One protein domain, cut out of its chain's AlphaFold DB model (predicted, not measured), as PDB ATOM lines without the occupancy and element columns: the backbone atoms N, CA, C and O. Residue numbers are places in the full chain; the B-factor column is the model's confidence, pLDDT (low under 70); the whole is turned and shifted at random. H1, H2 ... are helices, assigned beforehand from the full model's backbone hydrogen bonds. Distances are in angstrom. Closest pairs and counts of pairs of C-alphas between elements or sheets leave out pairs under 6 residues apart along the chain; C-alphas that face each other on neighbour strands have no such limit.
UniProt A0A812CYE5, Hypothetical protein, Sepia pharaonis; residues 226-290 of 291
ATOM      1  N   SER A 226      20.568  -0.078  53.768       86.31
ATOM      2  CA  SER A 226      19.966  -1.147  54.570       86.31
ATOM      3  C   SER A 226      18.655  -1.650  53.960       86.31
ATOM      4  O   SER A 226      18.445  -2.858  53.856       86.31
ATOM      5  N   ILE A 227      17.817  -0.733  53.469       89.69
ATOM      6  CA  ILE A 227      16.542  -1.054  52.830       89.69
ATOM      7  C   ILE A 227      16.795  -1.766  51.503       89.69
ATOM      8  O   ILE A 227      16.221  -2.826  51.256       89.69
ATOM      9  N   HIS A 228      17.691  -1.238  50.667       89.44
ATOM     10  CA  HIS A 228      17.993  -1.851  49.379       89.44
ATOM     11  C   HIS A 228      18.577  -3.264  49.543       89.44
ATOM     12  O   HIS A 228      18.184  -4.187  48.822       89.44
ATOM     13  N   LEU A 229      19.482  -3.457  50.505       88.12
ATOM     14  CA  LEU A 229      20.076  -4.757  50.803       88.12
ATOM     15  C   LEU A 229      19.023  -5.736  51.333       88.12
ATOM     16  O   LEU A 229      18.988  -6.885  50.898       88.12
ATOM     17  N   PHE A 230      18.141  -5.288  52.232       91.44
ATOM     18  CA  PHE A 230      17.063  -6.115  52.771       91.44
ATOM     19  C   PHE A 230      16.093  -6.574  51.676       91.44
ATOM     20  O   PHE A 230      15.733  -7.752  51.612       91.44
ATOM     21  N   ILE A 231      15.713  -5.675  50.766       88.62
ATOM     22  CA  ILE A 231      14.850  -6.001  49.623       88.62
ATOM     23  C   ILE A 231      15.544  -7.005  48.701       88.62
ATOM     24  O   ILE A 231      14.968  -8.035  48.358       88.62
ATOM     25  N   TYR A 232      16.803  -6.758  48.342       88.06
ATOM     26  CA  TYR A 232      17.553  -7.662  47.472       88.06
ATOM     27  C   TYR A 232      17.723  -9.056  48.098       88.06
ATOM     28  O   TYR A 232      17.503 -10.074  47.439       88.06
ATOM     29  N   LEU A 233      18.068  -9.119  49.387       87.38
ATOM     30  CA  LEU A 233      18.284 -10.377  50.095       87.38
ATOM     31  C   LEU A 233      16.978 -11.155  50.294       87.38
ATOM     32  O   LEU A 233      16.963 -12.370  50.094       87.38
ATOM     33  N   SER A 234      15.881 -10.476  50.642       87.62
ATOM     34  CA  SER A 234      14.561 -11.104  50.786       87.62
ATOM     35  C   SER A 234      14.038 -11.656  49.457       87.62
ATOM     36  O   SER A 234      13.538 -12.784  49.415       87.62
ATOM     37  N   LEU A 235      14.235 -10.935  48.350       85.94
ATOM     38  CA  LEU A 235      13.935 -11.434  47.005       85.94
ATOM     39  C   LEU A 235      14.794 -12.652  46.654       85.94
ATOM     40  O   LEU A 235      14.268 -13.687  46.259       85.94
ATOM     41  N   CYS A 236      16.107 -12.581  46.867       86.69
ATOM     42  CA  CYS A 236      17.002 -13.695  46.562       86.69
ATOM     43  C   CYS A 236      16.658 -14.952  47.383       86.69
ATOM     44  O   CYS A 236      16.597 -16.063  46.847       86.69
ATOM     45  N   LEU A 237      16.368 -14.786  48.677       84.00
ATOM     46  CA  LEU A 237      16.015 -15.888  49.566       84.00
ATOM     47  C   LEU A 237      14.646 -16.489  49.227       84.00
ATOM     48  O   LEU A 237      14.517 -17.713  49.184       84.00
ATOM     49  N   SER A 238      13.643 -15.654  48.942       85.69
ATOM     50  CA  SER A 238      12.305 -16.119  48.551       85.69
ATOM     51  C   SER A 238      12.337 -16.913  47.244       85.69
ATOM     52  O   SER A 238      11.781 -18.010  47.195       85.69
ATOM     53  N   ILE A 239      13.072 -16.438  46.232       83.69
ATOM     54  CA  ILE A 239      13.274 -17.161  44.968       83.69
ATOM     55  C   ILE A 239      13.942 -18.516  45.231       83.69
ATOM     56  O   ILE A 239      13.470 -19.547  44.749       83.69
ATOM     57  N   LYS A 240      15.003 -18.547  46.045       85.12
ATOM     58  CA  LYS A 240      15.726 -19.787  46.360       85.12
ATOM     59  C   LYS A 240      14.842 -20.810  47.083       85.12
ATOM     60  O   LYS A 240      14.877 -21.992  46.738       85.12
ATOM     61  N   ILE A 241      14.037 -20.370  48.051       82.44
ATOM     62  CA  ILE A 241      13.082 -21.228  48.769       82.44
ATOM     63  C   ILE A 241      12.009 -21.753  47.815       82.44
ATOM     64  O   ILE A 241      11.691 -22.939  47.856       82.44
ATOM     65  N   TRP A 242      11.475 -20.903  46.936       84.81
ATOM     66  CA  TRP A 242      10.441 -21.293  45.980       84.81
ATOM     67  C   TRP A 242      10.945 -22.348  44.987       84.81
ATOM     68  O   TRP A 242      10.275 -23.356  44.748       84.81
ATOM     69  N   ILE A 243      12.168 -22.181  44.475       80.50
ATOM     70  CA  ILE A 243      12.827 -23.176  43.617       80.50
ATOM     71  C   ILE A 243      13.040 -24.490  44.381       80.50
ATOM     72  O   ILE A 243      12.693 -25.558  43.882       80.50
ATOM     73  N   PHE A 244      13.551 -24.439  45.613       82.94
ATOM     74  CA  PHE A 244      13.767 -25.649  46.410       82.94
ATOM     75  C   PHE A 244      12.454 -26.388  46.718       82.94
ATOM     76  O   PHE A 244      12.371 -27.609  46.569       82.94
ATOM     77  N   LEU A 245      11.409 -25.656  47.111       80.56
ATOM     78  CA  LEU A 245      10.105 -26.225  47.440       80.56
ATOM     79  C   LEU A 245       9.415 -26.808  46.203       80.56
ATOM     80  O   LEU A 245       8.881 -27.915  46.274       80.56
ATOM     81  N   SER A 246       9.448 -26.101  45.070       78.81
ATOM     82  CA  SER A 246       8.892 -26.600  43.807       78.81
ATOM     83  C   SER A 246       9.595 -27.880  43.357       78.81
ATOM     84  O   SER A 246       8.922 -28.854  43.014       78.81
ATOM     85  N   PHE A 247      10.924 -27.943  43.469       78.50
ATOM     86  CA  PHE A 247      11.689 -29.155  43.192       78.50
ATOM     87  C   PHE A 247      11.327 -30.306  44.141       78.50
ATOM     88  O   PHE A 247      11.061 -31.422  43.692       78.50
ATOM     89  N   PHE A 248      11.248 -30.049  45.449       80.19
ATOM     90  CA  PHE A 248      10.874 -31.065  46.434       80.19
ATOM     91  C   PHE A 248       9.456 -31.614  46.202       80.19
ATOM     92  O   PHE A 248       9.234 -32.829  46.258       80.19
ATOM     93  N   LEU A 249       8.488 -30.743  45.904       77.44
ATOM     94  CA  LEU A 249       7.122 -31.144  45.562       77.44
ATOM     95  C   LEU A 249       7.081 -31.957  44.268       77.44
ATOM     96  O   LEU A 249       6.363 -32.958  44.202       77.44
ATOM     97  N   LEU A 250       7.878 -31.581  43.270       76.25
ATOM     98  CA  LEU A 250       7.989 -32.320  42.021       76.25
ATOM     99  C   LEU A 250       8.580 -33.714  42.257       76.25
ATOM    100  O   LEU A 250       7.977 -34.696  41.836       76.25
ATOM    101  N   LEU A 251       9.663 -33.843  43.030       77.00
ATOM    102  CA  LEU A 251      10.199 -35.146  43.445       77.00
ATOM    103  C   LEU A 251       9.161 -35.993  44.189       77.00
ATOM    104  O   LEU A 251       9.027 -37.192  43.930       77.00
ATOM    105  N   ARG A 252       8.395 -35.387  45.105       77.31
ATOM    106  CA  ARG A 252       7.325 -36.086  45.829       77.31
ATOM    107  C   ARG A 252       6.235 -36.581  44.879       77.31
ATOM    108  O   ARG A 252       5.795 -37.718  45.034       77.31
ATOM    109  N   ARG A 253       5.831 -35.770  43.897       76.06
ATOM    110  CA  ARG A 253       4.870 -36.154  42.856       76.06
ATOM    111  C   ARG A 253       5.405 -37.303  42.005       76.06
ATOM    112  O   ARG A 253       4.709 -38.299  41.853       76.06
ATOM    113  N   MET A 254       6.654 -37.216  41.545       70.81
ATOM    114  CA  MET A 254       7.311 -38.279  40.775       70.81
ATOM    115  C   MET A 254       7.378 -39.596  41.554       70.81
ATOM    116  O   MET A 254       7.094 -40.654  41.003       70.81
ATOM    117  N   ARG A 255       7.692 -39.552  42.856       70.81
ATOM    118  CA  ARG A 255       7.665 -40.738  43.724       70.81
ATOM    119  C   ARG A 255       6.266 -41.352  43.820       70.81
ATOM    120  O   ARG A 255       6.156 -42.570  43.758       70.81
ATOM    121  N   ASN A 256       5.217 -40.543  43.959       68.06
ATOM    122  CA  ASN A 256       3.841 -41.045  44.023       68.06
ATOM    123  C   ASN A 256       3.376 -41.654  42.685       68.06
ATOM    124  O   ASN A 256       2.745 -42.707  42.695       68.06
ATOM    125  N   GLU A 257       3.723 -41.041  41.549       63.75
ATOM    126  CA  GLU A 257       3.450 -41.603  40.214       63.75
ATOM    127  C   GLU A 257       4.225 -42.905  39.981       63.75
ATOM    128  O   GLU A 257       3.654 -43.883  39.513       63.75
ATOM    129  N   ASN A 258       5.491 -42.982  40.404       59.97
ATOM    130  CA  ASN A 258       6.264 -44.226  40.349       59.97
ATOM    131  C   ASN A 258       5.630 -45.342  41.197       59.97
ATOM    132  O   ASN A 258       5.710 -46.503  40.817       59.97
ATOM    133  N   VAL A 259       4.988 -45.029  42.331       61.22
ATOM    134  CA  VAL A 259       4.252 -46.028  43.134       61.22
ATOM    135  C   VAL A 259       2.977 -46.497  42.421       61.22
ATOM    136  O   VAL A 259       2.664 -47.681  42.500       61.22
ATOM    137  N   LYS A 260       2.281 -45.622  41.682       59.72
ATOM    138  CA  LYS A 260       1.127 -45.999  40.842       59.72
ATOM    139  C   LYS A 260       1.522 -46.790  39.588       59.72
ATOM    140  O   LYS A 260       0.822 -47.727  39.226       59.72
ATOM    141  N   ASN A 261       2.648 -46.448  38.961       53.97
ATOM    142  CA  ASN A 261       3.125 -47.043  37.706       53.97
ATOM    143  C   ASN A 261       4.082 -48.228  37.891       53.97
ATOM    144  O   ASN A 261       4.559 -48.778  36.901       53.97
ATOM    145  N   ARG A 262       4.328 -48.680  39.129       52.41
ATOM    146  CA  ARG A 262       5.183 -49.842  39.453       52.41
ATOM    147  C   ARG A 262       4.790 -51.156  38.767       52.41
ATOM    148  O   ARG A 262       5.535 -52.120  38.882       52.41
ATOM    149  N   ASN A 263       3.677 -51.189  38.037       51.62
ATOM    150  CA  ASN A 263       3.275 -52.354  37.267       51.62
ATOM    151  C   ASN A 263       3.780 -52.361  35.815       51.62
ATOM    152  O   ASN A 263       3.731 -53.430  35.218       51.62
ATOM    153  N   ILE A 264       4.274 -51.260  35.222       49.97
ATOM    154  CA  ILE A 264       4.752 -51.299  33.826       49.97
ATOM    155  C   ILE A 264       5.881 -50.266  33.563       49.97
ATOM    156  O   ILE A 264       5.667 -49.060  33.629       49.97
ATOM    157  N   TYR A 265       7.058 -50.786  33.193       45.09
ATOM    158  CA  TYR A 265       8.280 -50.146  32.660       45.09
ATOM    159  C   TYR A 265       9.357 -49.581  33.606       45.09
ATOM    160  O   TYR A 265       9.133 -48.849  34.565       45.09
ATOM    161  N   GLN A 266      10.590 -49.940  33.234       47.03
ATOM    162  CA  GLN A 266      11.855 -49.756  33.928       47.03
ATOM    163  C   GLN A 266      12.712 -48.761  33.130       47.03
ATOM    164  O   GLN A 266      13.588 -49.150  32.370       47.03
ATOM    165  N   THR A 267      12.436 -47.466  33.280       48.91
ATOM    166  CA  THR A 267      13.309 -46.369  32.820       48.91
ATOM    167  C   THR A 267      13.149 -45.175  33.760       48.91
ATOM    168  O   THR A 267      12.015 -44.870  34.141       48.91
ATOM    169  N   PRO A 268      14.229 -44.472  34.148       54.56
ATOM    170  CA  PRO A 268      14.102 -43.251  34.935       54.56
ATOM    171  C   PRO A 268      13.313 -42.206  34.125       54.56
ATOM    172  O   PRO A 268      13.585 -42.030  32.936       54.56
ATOM    173  N   PRO A 269      12.322 -41.522  34.717       54.78
ATOM    174  CA  PRO A 269      11.482 -40.601  33.968       54.78
ATOM    175  C   PRO A 269      12.306 -39.393  33.474       54.78
ATOM    176  O   PRO A 269      13.084 -38.830  34.251       54.78
ATOM    177  N   PRO A 270      12.100 -38.932  32.225       57.06
ATOM    178  CA  PRO A 270      12.815 -37.791  31.635       57.06
ATOM    179  C   PRO A 270      12.584 -36.464  32.380       57.06
ATOM    180  O   PRO A 270      13.286 -35.487  32.154       57.06
ATOM    181  N   SER A 271      11.632 -36.411  33.312       58.41
ATOM    182  CA  SER A 271      11.365 -35.230  34.131       58.41
ATOM    183  C   SER A 271      12.447 -34.942  35.179       58.41
ATOM    184  O   SER A 271      12.612 -33.784  35.553       58.41
ATOM    185  N   LEU A 272      13.215 -35.941  35.642       62.12
ATOM    186  CA  LEU A 272      14.258 -35.715  36.653       62.12
ATOM    187  C   LEU A 272      15.474 -34.981  36.063       62.12
ATOM    188  O   LEU A 272      15.987 -34.049  36.680       62.12
ATOM    189  N   SER A 273      15.906 -35.377  34.861       64.88
ATOM    190  CA  SER A 273      17.015 -34.732  34.146       64.88
ATOM    191  C   SER A 273      16.648 -33.321  33.684       64.88
ATOM    192  O   SER A 273      17.465 -32.413  33.822       64.88
ATOM    193  N   VAL A 274      15.407 -33.110  33.228       64.81
ATOM    194  CA  VAL A 274      14.879 -31.781  32.875       64.81
ATOM    195  C   VAL A 274      14.774 -30.875  34.107       64.81
ATOM    196  O   VAL A 274      15.121 -29.701  34.040       64.81
ATOM    197  N   CYS A 275      14.373 -31.392  35.272       63.31
ATOM    198  CA  CYS A 275      14.357 -30.585  36.496       63.31
ATOM    199  C   CYS A 275      15.756 -30.205  36.994       63.31
ATOM    200  O   CYS A 275      15.948 -29.078  37.453       63.31
ATOM    201  N   LEU A 276      16.728 -31.116  36.893       65.25
ATOM    202  CA  LEU A 276      18.125 -30.833  37.223       65.25
ATOM    203  C   LEU A 276      18.736 -29.801  36.269       65.25
ATOM    204  O   LEU A 276      19.399 -28.881  36.742       65.25
ATOM    205  N   SER A 277      18.474 -29.891  34.961       69.50
ATOM    206  CA  SER A 277      18.986 -28.923  33.983       69.50
ATOM    207  C   SER A 277      18.372 -27.531  34.152       69.50
ATOM    208  O   SER A 277      19.099 -26.541  34.082       69.50
ATOM    209  N   VAL A 278      17.071 -27.442  34.460       67.44
ATOM    210  CA  VAL A 278      16.382 -26.173  34.753       67.44
ATOM    211  C   VAL A 278      16.875 -25.552  36.066       67.44
ATOM    212  O   VAL A 278      17.078 -24.342  36.131       67.44
ATOM    213  N   CYS A 279      17.134 -26.349  37.110       66.19
ATOM    214  CA  CYS A 279      17.736 -25.827  38.344       66.19
ATOM    215  C   CYS A 279      19.169 -25.328  38.120       66.19
ATOM    216  O   CYS A 279      19.534 -24.270  38.638       66.19
ATOM    217  N   LEU A 280      19.976 -26.059  37.341       67.06
ATOM    218  CA  LEU A 280      21.354 -25.667  37.050       67.06
ATOM    219  C   LEU A 280      21.395 -24.363  36.239       67.06
ATOM    220  O   LEU A 280      22.151 -23.460  36.592       67.06
ATOM    221  N   SER A 281      20.540 -24.220  35.220       69.81
ATOM    222  CA  SER A 281      20.480 -23.016  34.382       69.81
ATOM    223  C   SER A 281      20.000 -21.779  35.149       69.81
ATOM    224  O   SER A 281      20.614 -20.722  35.022       69.81
ATOM    225  N   LEU A 282      18.985 -21.915  36.013       65.25
ATOM    226  CA  LEU A 282      18.520 -20.837  36.899       65.25
ATOM    227  C   LEU A 282      19.583 -20.430  37.927       65.25
ATOM    228  O   LEU A 282      19.741 -19.247  38.224       65.25
ATOM    229  N   SER A 283      20.336 -21.390  38.468       66.06
ATOM    230  CA  SER A 283      21.423 -21.088  39.407       66.06
ATOM    231  C   SER A 283      22.591 -20.354  38.735       66.06
ATOM    232  O   SER A 283      23.146 -19.423  39.321       66.06
ATOM    233  N   LEU A 284      22.910 -20.709  37.484       63.38
ATOM    234  CA  LEU A 284      23.922 -20.042  36.664       63.38
ATOM    235  C   LEU A 284      23.477 -18.633  36.251       63.38
ATOM    236  O   LEU A 284      24.267 -17.697  36.372       63.38
ATOM    237  N   SER A 285      22.211 -18.438  35.863       61.91
ATOM    238  CA  SER A 285      21.699 -17.116  35.474       61.91
ATOM    239  C   SER A 285      21.678 -16.126  36.645       61.91
ATOM    240  O   SER A 285      22.057 -14.972  36.471       61.91
ATOM    241  N   LEU A 286      21.317 -16.575  37.853       60.66
ATOM    242  CA  LEU A 286      21.367 -15.759  39.077       60.66
ATOM    243  C   LEU A 286      22.799 -15.464  39.553       60.66
ATOM    244  O   LEU A 286      23.025 -14.478  40.255       60.66
ATOM    245  N   SER A 287      23.771 -16.308  39.195       58.22
ATOM    246  CA  SER A 287      25.185 -16.058  39.499       58.22
ATOM    247  C   SER A 287      25.803 -14.998  38.584       58.22
ATOM    248  O   SER A 287      26.662 -14.245  39.029       58.22
ATOM    249  N   HIS A 288      25.325 -14.886  37.341       51.72
ATOM    250  CA  HIS A 288      25.855 -13.941  36.359       51.72
ATOM    251  C   HIS A 288      25.387 -12.497  36.590       51.72
ATOM    252  O   HIS A 288      26.052 -11.563  36.160       51.72
ATOM    253  N   THR A 289      24.290 -12.298  37.326       50.59
ATOM    254  CA  THR A 289      23.800 -10.978  37.761       50.59
ATOM    255  C   THR A 289      24.515 -10.437  39.013       50.59
ATOM    256  O   THR A 289      24.021  -9.502  39.635       50.59
ATOM    257  N   ARG A 290      25.621 -11.064  39.451       48.53
ATOM    258  CA  ARG A 290      26.416 -10.659  40.633       48.53
ATOM    259  C   ARG A 290      27.623  -9.758  40.324       48.53
ATOM    260  O   ARG A 290      28.323  -9.404  41.269       48.53
TER     261      ARG A 290
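This is residues 226 to 290 of the 291 residues of the protein "Hypothetical protein" of Sepia pharaonis (UniProt A0A812CYE5). This is a long helical hairpin: the long helix H1 makes most of the length, a loop turns the chain round, and the shorter helix H2 folds back side by side with H1, their lines only 9 degrees from each other and running opposite ways. The two helices meet loosely, and both the first stretch of H1, residues 226 to 235, and the turn with the last of H1, residues 259 to 267, stick out free. The printed part has 65 residues with two named helices, H1 then H2, and no named strand; its class is all helix. It is only just extended, close to loose, with a radius of gyration of the C-alphas of 16.5 A, and it spans 56 by 20 by 6 A.

Find C-alpha 226 at (19.966, -1.147, 54.570); from there H1, residues 226 to 261, runs 51.7 A to C-alpha 261 at (3.125, -47.043, 37.706). After eight residues, look for C-alpha 270 at (12.815, -37.791, 31.635), where H2, residues 270 to 288, begins; it runs 27.6 A to C-alpha 288.

Look at Phe 247 and Cys 275, whose C-alphas, 7.3 A apart, are the closest of the two helices. H1 and H2 only just touch, with 3 pairs of C-alphas within 8 A, through residues 243 to 251 of H1 and 272 to 279 of H2 alone. They form a helical hairpin, with a shallow tilt of 9 degrees, opposite ways. In H1 and H2 every O i to N i+4 pair is within hydrogen-bond range.

The outline is a rod, and the C-alphas of Ser 226 and Asn 263, the two farthest apart, are 56.6 A from each other. The printed part has no cut, and the link from H1 to H2 is short. In the B-factor column you will find a mean pLDDT of 70.1 for the printed part, with residues 256 to 290 under 70.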